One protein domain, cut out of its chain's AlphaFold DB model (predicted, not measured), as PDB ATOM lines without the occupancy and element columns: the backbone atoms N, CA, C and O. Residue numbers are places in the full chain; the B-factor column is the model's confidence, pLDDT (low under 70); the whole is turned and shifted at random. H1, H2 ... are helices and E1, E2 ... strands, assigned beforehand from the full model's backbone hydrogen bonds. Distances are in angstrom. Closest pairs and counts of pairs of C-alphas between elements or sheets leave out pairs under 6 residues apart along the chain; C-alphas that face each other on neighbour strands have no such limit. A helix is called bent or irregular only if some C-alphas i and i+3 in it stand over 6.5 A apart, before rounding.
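Overview. This is residues 10 to 48 and 69 to 89 of the 428 residues of an uncharacterized protein of Lentinus tigrinus ALCF2SS1-6 (UniProt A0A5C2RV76). Two helices, H1 and the longer H2, lie side by side and run opposite ways, and a ribbon-like hairpin of two strands, E1 and E2, lies at the other end of the model, beyond H1 and away from H2. H1 is in the middle of this flat, loosely joined arrangement. The printed part has 60 residues, with two named helices and two named strands in the order H1, E1, E2, H2; the sheet has the order E1 - E2 and is antiparallel, and the class is mixed, helices and strands. The whole is only just loose, close to extended, with a radius of gyration of the C-alphas of 15.7 A, and its C-alphas span 47 by 28 by 13 A along their three main axes.

Arrangement. H1, residues 10 to 21, and H2, residues 69 to 89, touch, with 13 pairs of C-alphas within 8 A. Their closest C-alphas are those of Leu 17 and Leu 75, 6.1 A apart. The two helices run opposite ways at a shallow tilt of 20 degrees. E1, residues 28 to 33, and E2, residues 38 to 46, form a hairpin of antiparallel neighbour strands, with 136 degrees between their N-to-C directions. C-alphas 32 and 39 face each other at 4.3 A, and C-alphas 28 and 43 at 4.5 A. N 29 and O 42, 2.8 A apart, and N 33 and O 38, 2.9 A apart, are within hydrogen-bond range. H1 and E2 are only just apart, with their closest C-alphas 8.4 A from each other. E1 and H2 are apart. In H1 and H2 every O i to N i+4 pair is within hydrogen-bond range.

Along the chain. H1 begins at C-alpha 10, at (-11.016, 22.296, 43.655), and is 16.5 A long from first to last C-alpha. E1 follows from Thr 28 to Asp 33, 14.3 A. E2 runs from Thr 38, with its C-alpha at (2.223, 49.013, 54.648), to Lys 46, 24.0 A. H2 runs from Leu 69 to Ser 89, 30.7 A, and ends at C-alpha 89, at (-17.232, 10.895, 47.354). Neither helix is bent.

Size, cuts and confidence. The two C-alphas farthest apart are those of Thr 36 and Ser 88, at 47.6 A. Residues 49 to 68 are cut out and not printed, and C-alphas 48 and 69 are 13.7 A apart across the cut, in the link from E2 to H2. Of the links that are printed whole, that from E1 to E2 is tight, with 4 residues, and that from H1 to E1 is short, with 6 residues. The mean pLDDT of the printed part is 86.5, and no printed residue is under 70.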
ATOM      1  N   LEU A  10      -9.963  21.384  44.096       85.69
ATOM      2  CA  LEU A  10     -11.016  22.296  43.655       85.69
ATOM      3  C   LEU A  10     -10.584  23.750  43.837       85.69
ATOM      4  O   LEU A  10     -10.694  24.548  42.904       85.69
ATOM      5  N   VAL A  11     -10.023  24.087  45.002       87.81
ATOM      6  CA  VAL A  11      -9.500  25.433  45.287       87.81
ATOM      7  C   VAL A  11      -8.396  25.797  44.295       87.81
ATOM      8  O   VAL A  11      -8.413  26.887  43.718       87.81
ATOM      9  N   ARG A  12      -7.465  24.877  44.029       86.56
ATOM     10  CA  ARG A  12      -6.354  25.078  43.091       86.56
ATOM     11  C   ARG A  12      -6.843  25.253  41.651       86.56
ATOM     12  O   ARG A  12      -6.343  26.127  40.940       86.56
ATOM     13  N   THR A  13      -7.831  24.469  41.223       85.50
ATOM     14  CA  THR A  13      -8.405  24.542  39.869       85.50
ATOM     15  C   THR A  13      -9.207  25.825  39.669       85.50
ATOM     16  O   THR A  13      -9.001  26.520  38.673       85.50
ATOM     17  N   LEU A  14     -10.043  26.203  40.642       86.75
ATOM     18  CA  LEU A  14     -10.776  27.473  40.630       86.75
ATOM     19  C   LEU A  14      -9.825  28.667  40.611       86.75
ATOM     20  O   LEU A  14     -10.008  29.575  39.805       86.75
ATOM     21  N   SER A  15      -8.772  28.639  41.429       86.88
ATOM     22  CA  SER A  15      -7.764  29.702  41.450       86.88
ATOM     23  C   SER A  15      -7.121  29.871  40.072       86.88
ATOM     24  O   SER A  15      -7.085  30.976  39.537       86.88
ATOM     25  N   ARG A  16      -6.683  28.771  39.441       86.44
ATOM     26  CA  ARG A  16      -6.111  28.800  38.084       86.44
ATOM     27  C   ARG A  16      -7.094  29.340  37.048       86.44
ATOM     28  O   ARG A  16      -6.684  30.121  36.194       86.44
ATOM     29  N   LEU A  17      -8.367  28.954  37.124       87.00
ATOM     30  CA  LEU A  17      -9.404  29.441  36.216       87.00
ATOM     31  C   LEU A  17      -9.631  30.948  36.384       87.00
ATOM     32  O   LEU A  17      -9.621  31.678  35.396       87.00
ATOM     33  N   VAL A  18      -9.760  31.429  37.624       85.88
ATOM     34  CA  VAL A  18      -9.910  32.859  37.930       85.88
ATOM     35  C   VAL A  18      -8.718  33.645  37.379       85.88
ATOM     36  O   VAL A  18      -8.916  34.605  36.635       85.88
ATOM     37  N   PHE A  19      -7.484  33.202  37.635       83.81
ATOM     38  CA  PHE A  19      -6.284  33.850  37.090       83.81
ATOM     39  C   PHE A  19      -6.184  33.768  35.560       83.81
ATOM     40  O   PHE A  19      -5.635  34.671  34.924       83.81
ATOM     41  N   ALA A  20      -6.718  32.717  34.937       82.94
ATOM     42  CA  ALA A  20      -6.749  32.604  33.485       82.94
ATOM     43  C   ALA A  20      -7.717  33.613  32.844       82.94
ATOM     44  O   ALA A  20      -7.388  34.145  31.780       82.94
ATOM     45  N   CYS A  21      -8.846  33.897  33.498       83.56
ATOM     46  CA  CYS A  21      -9.881  34.829  33.041       83.56
ATOM     47  C   CYS A  21      -9.544  36.308  33.276       83.56
ATOM     48  O   CYS A  21     -10.126  37.175  32.628       83.56
ATOM     49  N   ILE A  22      -8.614  36.611  34.183       84.94
ATOM     50  CA  ILE A  22      -8.173  37.983  34.437       84.94
ATOM     51  C   ILE A  22      -7.461  38.543  33.198       84.94
ATOM     52  O   ILE A  22      -6.514  37.943  32.675       84.94
ATOM     53  N   ALA A  23      -7.912  39.716  32.748       81.69
ATOM     54  CA  ALA A  23      -7.240  40.451  31.689       81.69
ATOM     55  C   ALA A  23      -5.840  40.891  32.167       81.69
ATOM     56  O   ALA A  23      -5.673  41.333  33.309       81.69
ATOM     57  N   PRO A  24      -4.807  40.748  31.322       80.38
ATOM     58  CA  PRO A  24      -3.453  41.120  31.703       80.38
ATOM     59  C   PRO A  24      -3.393  42.610  32.055       80.38
ATOM     60  O   PRO A  24      -3.869  43.455  31.302       80.38
ATOM     61  N   GLY A  25      -2.809  42.925  33.213       80.00
ATOM     62  CA  GLY A  25      -2.578  44.299  33.653       80.00
ATOM     63  C   GLY A  25      -3.784  45.031  34.247       80.00
ATOM     64  O   GLY A  25      -3.630  46.183  34.642       80.00
ATOM     65  N   THR A  26      -4.960  44.405  34.360       83.56
ATOM     66  CA  THR A  26      -6.133  45.056  34.978       83.56
ATOM     67  C   THR A  26      -6.322  44.688  36.445       83.56
ATOM     68  O   THR A  26      -6.931  45.450  37.189       83.56
ATOM     69  N   ALA A  27      -5.818  43.531  36.882       87.62
ATOM     70  CA  ALA A  27      -6.004  43.088  38.256       87.62
ATOM     71  C   ALA A  27      -4.919  43.636  39.185       87.62
ATOM     72  O   ALA A  27      -3.721  43.532  38.916       87.62
ATOM     73  N   THR A  28      -5.366  44.171  40.316       90.69
ATOM     74  CA  THR A  28      -4.515  44.587  41.427       90.69
ATOM     75  C   THR A  28      -4.808  43.739  42.655       90.69
ATOM     76  O   THR A  28      -5.965  43.417  42.928       90.69
ATOM     77  N   LEU A  29      -3.772  43.394  43.408       89.44
ATOM     78  CA  LEU A  29      -3.863  42.624  44.639       89.44
ATOM     79  C   LEU A  29      -3.266  43.443  45.786       89.44
ATOM     80  O   LEU A  29      -2.151  43.948  45.676       89.44
ATOM     81  N   LYS A  30      -4.017  43.587  46.881       91.81
ATOM     82  CA  LYS A  30      -3.551  44.277  48.088       91.81
ATOM     83  C   LYS A  30      -2.716  43.326  48.930       91.81
ATOM     84  O   LYS A  30      -3.264  42.384  49.496       91.81
ATOM     85  N   LEU A  31      -1.410  43.564  49.010       91.62
ATOM     86  CA  LEU A  31      -0.499  42.784  49.850       91.62
ATOM     87  C   LEU A  31       0.148  43.671  50.893       91.62
ATOM     88  O   LEU A  31       0.455  44.836  50.644       91.62
ATOM     89  N   PHE A  32       0.365  43.093  52.067       92.69
ATOM     90  CA  PHE A  32       1.171  43.723  53.094       92.69
ATOM     91  C   PHE A  32       2.640  43.584  52.705       92.69
ATOM     92  O   PHE A  32       3.134  42.470  52.537       92.69
ATOM     93  N   ASP A  33       3.320  44.708  52.521       92.50
ATOM     94  CA  ASP A  33       4.749  44.720  52.263       92.50
ATOM     95  C   ASP A  33       5.506  44.597  53.595       92.50
ATOM     96  O   ASP A  33       5.410  45.501  54.429       92.50
ATOM     97  N   PRO A  34       6.266  43.510  53.822       87.50
ATOM     98  CA  PRO A  34       7.010  43.333  55.063       87.50
ATOM     99  C   PRO A  34       8.149  44.348  55.227       87.50
ATOM    100  O   PRO A  34       8.576  44.589  56.352       87.50
ATOM    101  N   THR A  35       8.645  44.945  54.139       93.38
ATOM    102  CA  THR A  35       9.753  45.909  54.197       93.38
ATOM    103  C   THR A  35       9.284  47.296  54.616       93.38
ATOM    104  O   THR A  35       9.951  47.956  55.408       93.38
ATOM    105  N   THR A  36       8.119  47.731  54.131       93.94
ATOM    106  CA  THR A  36       7.549  49.041  54.479       93.94
ATOM    107  C   THR A  36       6.549  48.970  55.627       93.94
ATOM    108  O   THR A  36       6.204  50.005  56.190       93.94
ATOM    109  N   GLY A  37       6.051  47.778  55.967       94.69
ATOM    110  CA  GLY A  37       4.984  47.594  56.949       94.69
ATOM    111  C   GLY A  37       3.637  48.171  56.500       94.69
ATOM    112  O   GLY A  37       2.785  48.460  57.340       94.69
ATOM    113  N   THR A  38       3.435  48.387  55.195       96.75
ATOM    114  CA  THR A  38       2.223  49.013  54.648       96.75
ATOM    115  C   THR A  38       1.486  48.088  53.685       96.75
ATOM    116  O   THR A  38       2.078  47.272  52.981       96.75
ATOM    117  N   LEU A  39       0.156  48.215  53.650       95.88
ATOM    118  CA  LEU A  39      -0.672  47.535  52.658       95.88
ATOM    119  C   LEU A  39      -0.552  48.282  51.320       95.88
ATOM    120  O   LEU A  39      -0.980  49.430  51.218       95.88
ATOM    121  N   GLY A  40       0.037  47.637  50.316       95.56
ATOM    122  CA  GLY A  40       0.246  48.196  48.980       95.56
ATOM    123  C   GLY A  40      -0.602  47.510  47.911       95.56
ATOM    124  O   GLY A  40      -0.921  46.326  48.027       95.56
ATOM    125  N   ASP A  41      -0.938  48.252  46.856       94.75
ATOM    126  CA  ASP A  41      -1.590  47.723  45.655       94.75
ATOM    127  C   ASP A  41      -0.537  47.199  44.667       94.75
ATOM    128  O   ASP A  41       0.245  47.967  44.104       94.75
ATOM    129  N   TYR A  42      -0.538  45.892  44.417       88.19
ATOM    130  CA  TYR A  42       0.364  45.231  43.475       88.19
ATOM    131  C   TYR A  42      -0.363  44.905  42.183       88.19
ATOM    132  O   TYR A  42      -1.436  44.307  42.205       88.19
ATOM    133  N   LEU A  43       0.217  45.269  41.040       88.81
ATOM    134  CA  LEU A  43      -0.344  44.881  39.750       88.81
ATOM    135  C   LEU A  43       0.022  43.426  39.447       88.81
ATOM    136  O   LEU A  43       1.198  43.058  39.480       88.81
ATOM    137  N   LEU A  44      -0.977  42.616  39.109       85.06
ATOM    138  CA  LEU A  44      -0.760  41.261  38.628       85.06
ATOM    139  C   LEU A  44      -0.417  41.313  37.138       85.06
ATOM    140  O   LEU A  44      -1.277  41.578  36.291       85.06
ATOM    141  N   VAL A  45       0.848  41.045  36.809       82.81
ATOM    142  CA  VAL A  45       1.287  40.906  35.420       82.81
ATOM    143  C   VAL A  45       1.299  39.431  35.056       82.81
ATOM    144  O   VAL A  45       2.097  38.632  35.547       82.81
ATOM    145  N   LYS A  46       0.376  39.073  34.164       80.69
ATOM    146  CA  LYS A  46       0.290  37.737  33.588       80.69
ATOM    147  C   LYS A  46       1.400  37.595  32.547       80.69
ATOM    148  O   LYS A  46       1.279  38.136  31.449       80.69
ATOM    149  N   VAL A  47       2.475  36.890  32.888       78.62
ATOM    150  CA  VAL A  47       3.557  36.611  31.937       78.62
ATOM    151  C   VAL A  47       3.078  35.505  31.014       78.62
ATOM    152  O   VAL A  47       2.930  34.352  31.422       78.62
ATOM    153  N   MET A  48       2.772  35.860  29.770       75.62
ATOM    154  CA  MET A  48       2.604  34.847  28.738       75.62
ATOM    155  C   MET A  48       3.985  34.280  28.436       75.62
ATOM    156  O   MET A  48       4.891  35.074  28.185       75.62
ATOM    157  N   LEU A  69      -8.109  30.386  24.133       75.25
ATOM    158  CA  LEU A  69      -9.287  29.547  24.336       75.25
ATOM    159  C   LEU A  69      -8.973  28.081  24.704       75.25
ATOM    160  O   LEU A  69      -9.696  27.550  25.549       75.25
ATOM    161  N   PRO A  70      -7.924  27.407  24.169       79.62
ATOM    162  CA  PRO A  70      -7.653  26.016  24.546       79.62
ATOM    163  C   PRO A  70      -7.361  25.817  26.039       79.62
ATOM    164  O   PRO A  70      -7.826  24.835  26.612       79.62
ATOM    165  N   ILE A  71      -6.654  26.751  26.686       79.06
ATOM    166  CA  ILE A  71      -6.263  26.608  28.101       79.06
ATOM    167  C   ILE A  71      -7.485  26.745  29.012       79.06
ATOM    168  O   ILE A  71      -7.634  26.005  29.982       79.06
ATOM    169  N   LEU A  72      -8.385  27.678  28.690       81.69
ATOM    170  CA  LEU A  72      -9.622  27.863  29.446       81.69
ATOM    171  C   LEU A  72     -10.521  26.629  29.346       81.69
ATOM    172  O   LEU A  72     -11.046  26.188  30.364       81.69
ATOM    173  N   ASN A  73     -10.642  26.037  28.157       85.75
ATOM    174  CA  ASN A  73     -11.428  24.819  27.973       85.75
ATOM    175  C   ASN A  73     -10.871  23.658  28.807       85.75
ATOM    176  O   ASN A  73     -11.638  22.990  29.493       85.75
ATOM    177  N   GLU A  74      -9.551  23.455  28.820       87.62
ATOM    178  CA  GLU A  74      -8.924  22.414  29.647       87.62
ATOM    179  C   GLU A  74      -9.177  22.635  31.148       87.62
ATOM    180  O   GLU A  74      -9.505  21.695  31.872       87.62
ATOM    181  N   LEU A  75      -9.070  23.881  31.625       84.69
ATOM    182  CA  LEU A  75      -9.330  24.222  33.026       84.69
ATOM    183  C   LEU A  75     -10.799  24.025  33.409       84.69
ATOM    184  O   LEU A  75     -11.081  23.542  34.505       84.69
ATOM    185  N   VAL A  76     -11.733  24.365  32.517       88.25
ATOM    186  CA  VAL A  76     -13.169  24.149  32.729       88.25
ATOM    187  C   VAL A  76     -13.496  22.658  32.763       88.25
ATOM    188  O   VAL A  76     -14.248  22.228  33.635       88.25
ATOM    189  N   GLU A  77     -12.918  21.854  31.871       90.31
ATOM    190  CA  GLU A  77     -13.103  20.400  31.898       90.31
ATOM    191  C   GLU A  77     -12.513  19.779  33.172       90.31
ATOM    192  O   GLU A  77     -13.195  18.998  33.833       90.31
ATOM    193  N   ARG A  78     -11.318  20.203  33.608       86.31
ATOM    194  CA  ARG A  78     -10.757  19.785  34.908       86.31
ATOM    195  C   ARG A  78     -11.632  20.188  36.091       86.31
ATOM    196  O   ARG A  78     -11.780  19.421  37.037       86.31
ATOM    197  N   LEU A  79     -12.228  21.376  36.056       87.06
ATOM    198  CA  LEU A  79     -13.139  21.806  37.113       87.06
ATOM    199  C   LEU A  79     -14.369  20.894  37.179       87.06
ATOM    200  O   LEU A  79     -14.764  20.478  38.266       87.06
ATOM    201  N   LYS A  80     -14.947  20.536  36.026       89.75
ATOM    202  CA  LYS A  80     -16.077  19.599  35.962       89.75
ATOM    203  C   LYS A  80     -15.711  18.240  36.551       89.75
ATOM    204  O   LYS A  80     -16.507  17.697  37.311       89.75
ATOM    205  N   THR A  81     -14.528  17.705  36.238       90.38
ATOM    206  CA  THR A  81     -14.106  16.401  36.770       90.38
ATOM    207  C   THR A  81     -13.949  16.430  38.287       90.38
ATOM    208  O   THR A  81     -14.467  15.540  38.949       90.38
ATOM    209  N   VAL A  82     -13.330  17.481  38.841       87.06
ATOM    210  CA  VAL A  82     -13.143  17.615  40.298       87.06
ATOM    211  C   VAL A  82     -14.485  17.771  41.021       87.06
ATOM    212  O   VAL A  82     -14.726  17.115  42.027       87.06
ATOM    213  N   VAL A  83     -15.404  18.579  40.483       86.94
ATOM    214  CA  VAL A  83     -16.739  18.756  41.080       86.94
ATOM    215  C   VAL A  83     -17.538  17.448  41.065       86.94
ATOM    216  O   VAL A  83     -18.226  17.141  42.036       86.94
ATOM    217  N   LEU A  84     -17.457  16.662  39.989       89.12
ATOM    218  CA  LEU A  84     -18.131  15.362  39.916       89.12
ATOM    219  C   LEU A  84     -17.555  14.357  40.925       89.12
ATOM    220  O   LEU A  84     -18.316  13.600  41.531       89.12
ATOM    221  N   GLU A  85     -16.239  14.364  41.128       88.31
ATOM    222  CA  GLU A  85     -15.560  13.504  42.099       88.31
ATOM    223  C   GLU A  85     -15.917  13.872  43.549       88.31
ATOM    224  O   GLU A  85     -16.277  12.994  44.341       88.31
ATOM    225  N   ASP A  86     -15.937  15.168  43.876       81.38
ATOM    226  CA  ASP A  86     -16.340  15.662  45.198       81.38
ATOM    227  C   ASP A  86     -17.804  15.301  45.514       81.38
ATOM    228  O   ASP A  86     -18.121  14.866  46.622       81.38
ATOM    229  N   VAL A  87     -18.708  15.385  44.530       82.94
ATOM    230  CA  VAL A  87     -20.114  14.976  44.713       82.94
ATOM    231  C   VAL A  87     -20.244  13.457  44.871       82.94
ATOM    232  O   VAL A  87     -21.060  12.984  45.664       82.94
ATOM    233  N   SER A  88     -19.443  12.670  44.146       81.94
ATOM    234  CA  SER A  88     -19.477  11.206  44.238       81.94
ATOM    235  C   SER A  88     -18.921  10.686  45.568       81.94
ATOM    236  O   SER A  88     -19.431   9.699  46.106       81.94
ATOM    237  N   SER A  89     -17.882  11.323  46.110       78.75
ATOM    238  CA  SER A  89     -17.232  10.895  47.354       78.75
ATOM    239  C   SER A  89     -18.097  11.142  48.598       78.75
ATOM    240  O   SER A  89     -18.090  10.314  49.517       78.75
TER     241      SER A  89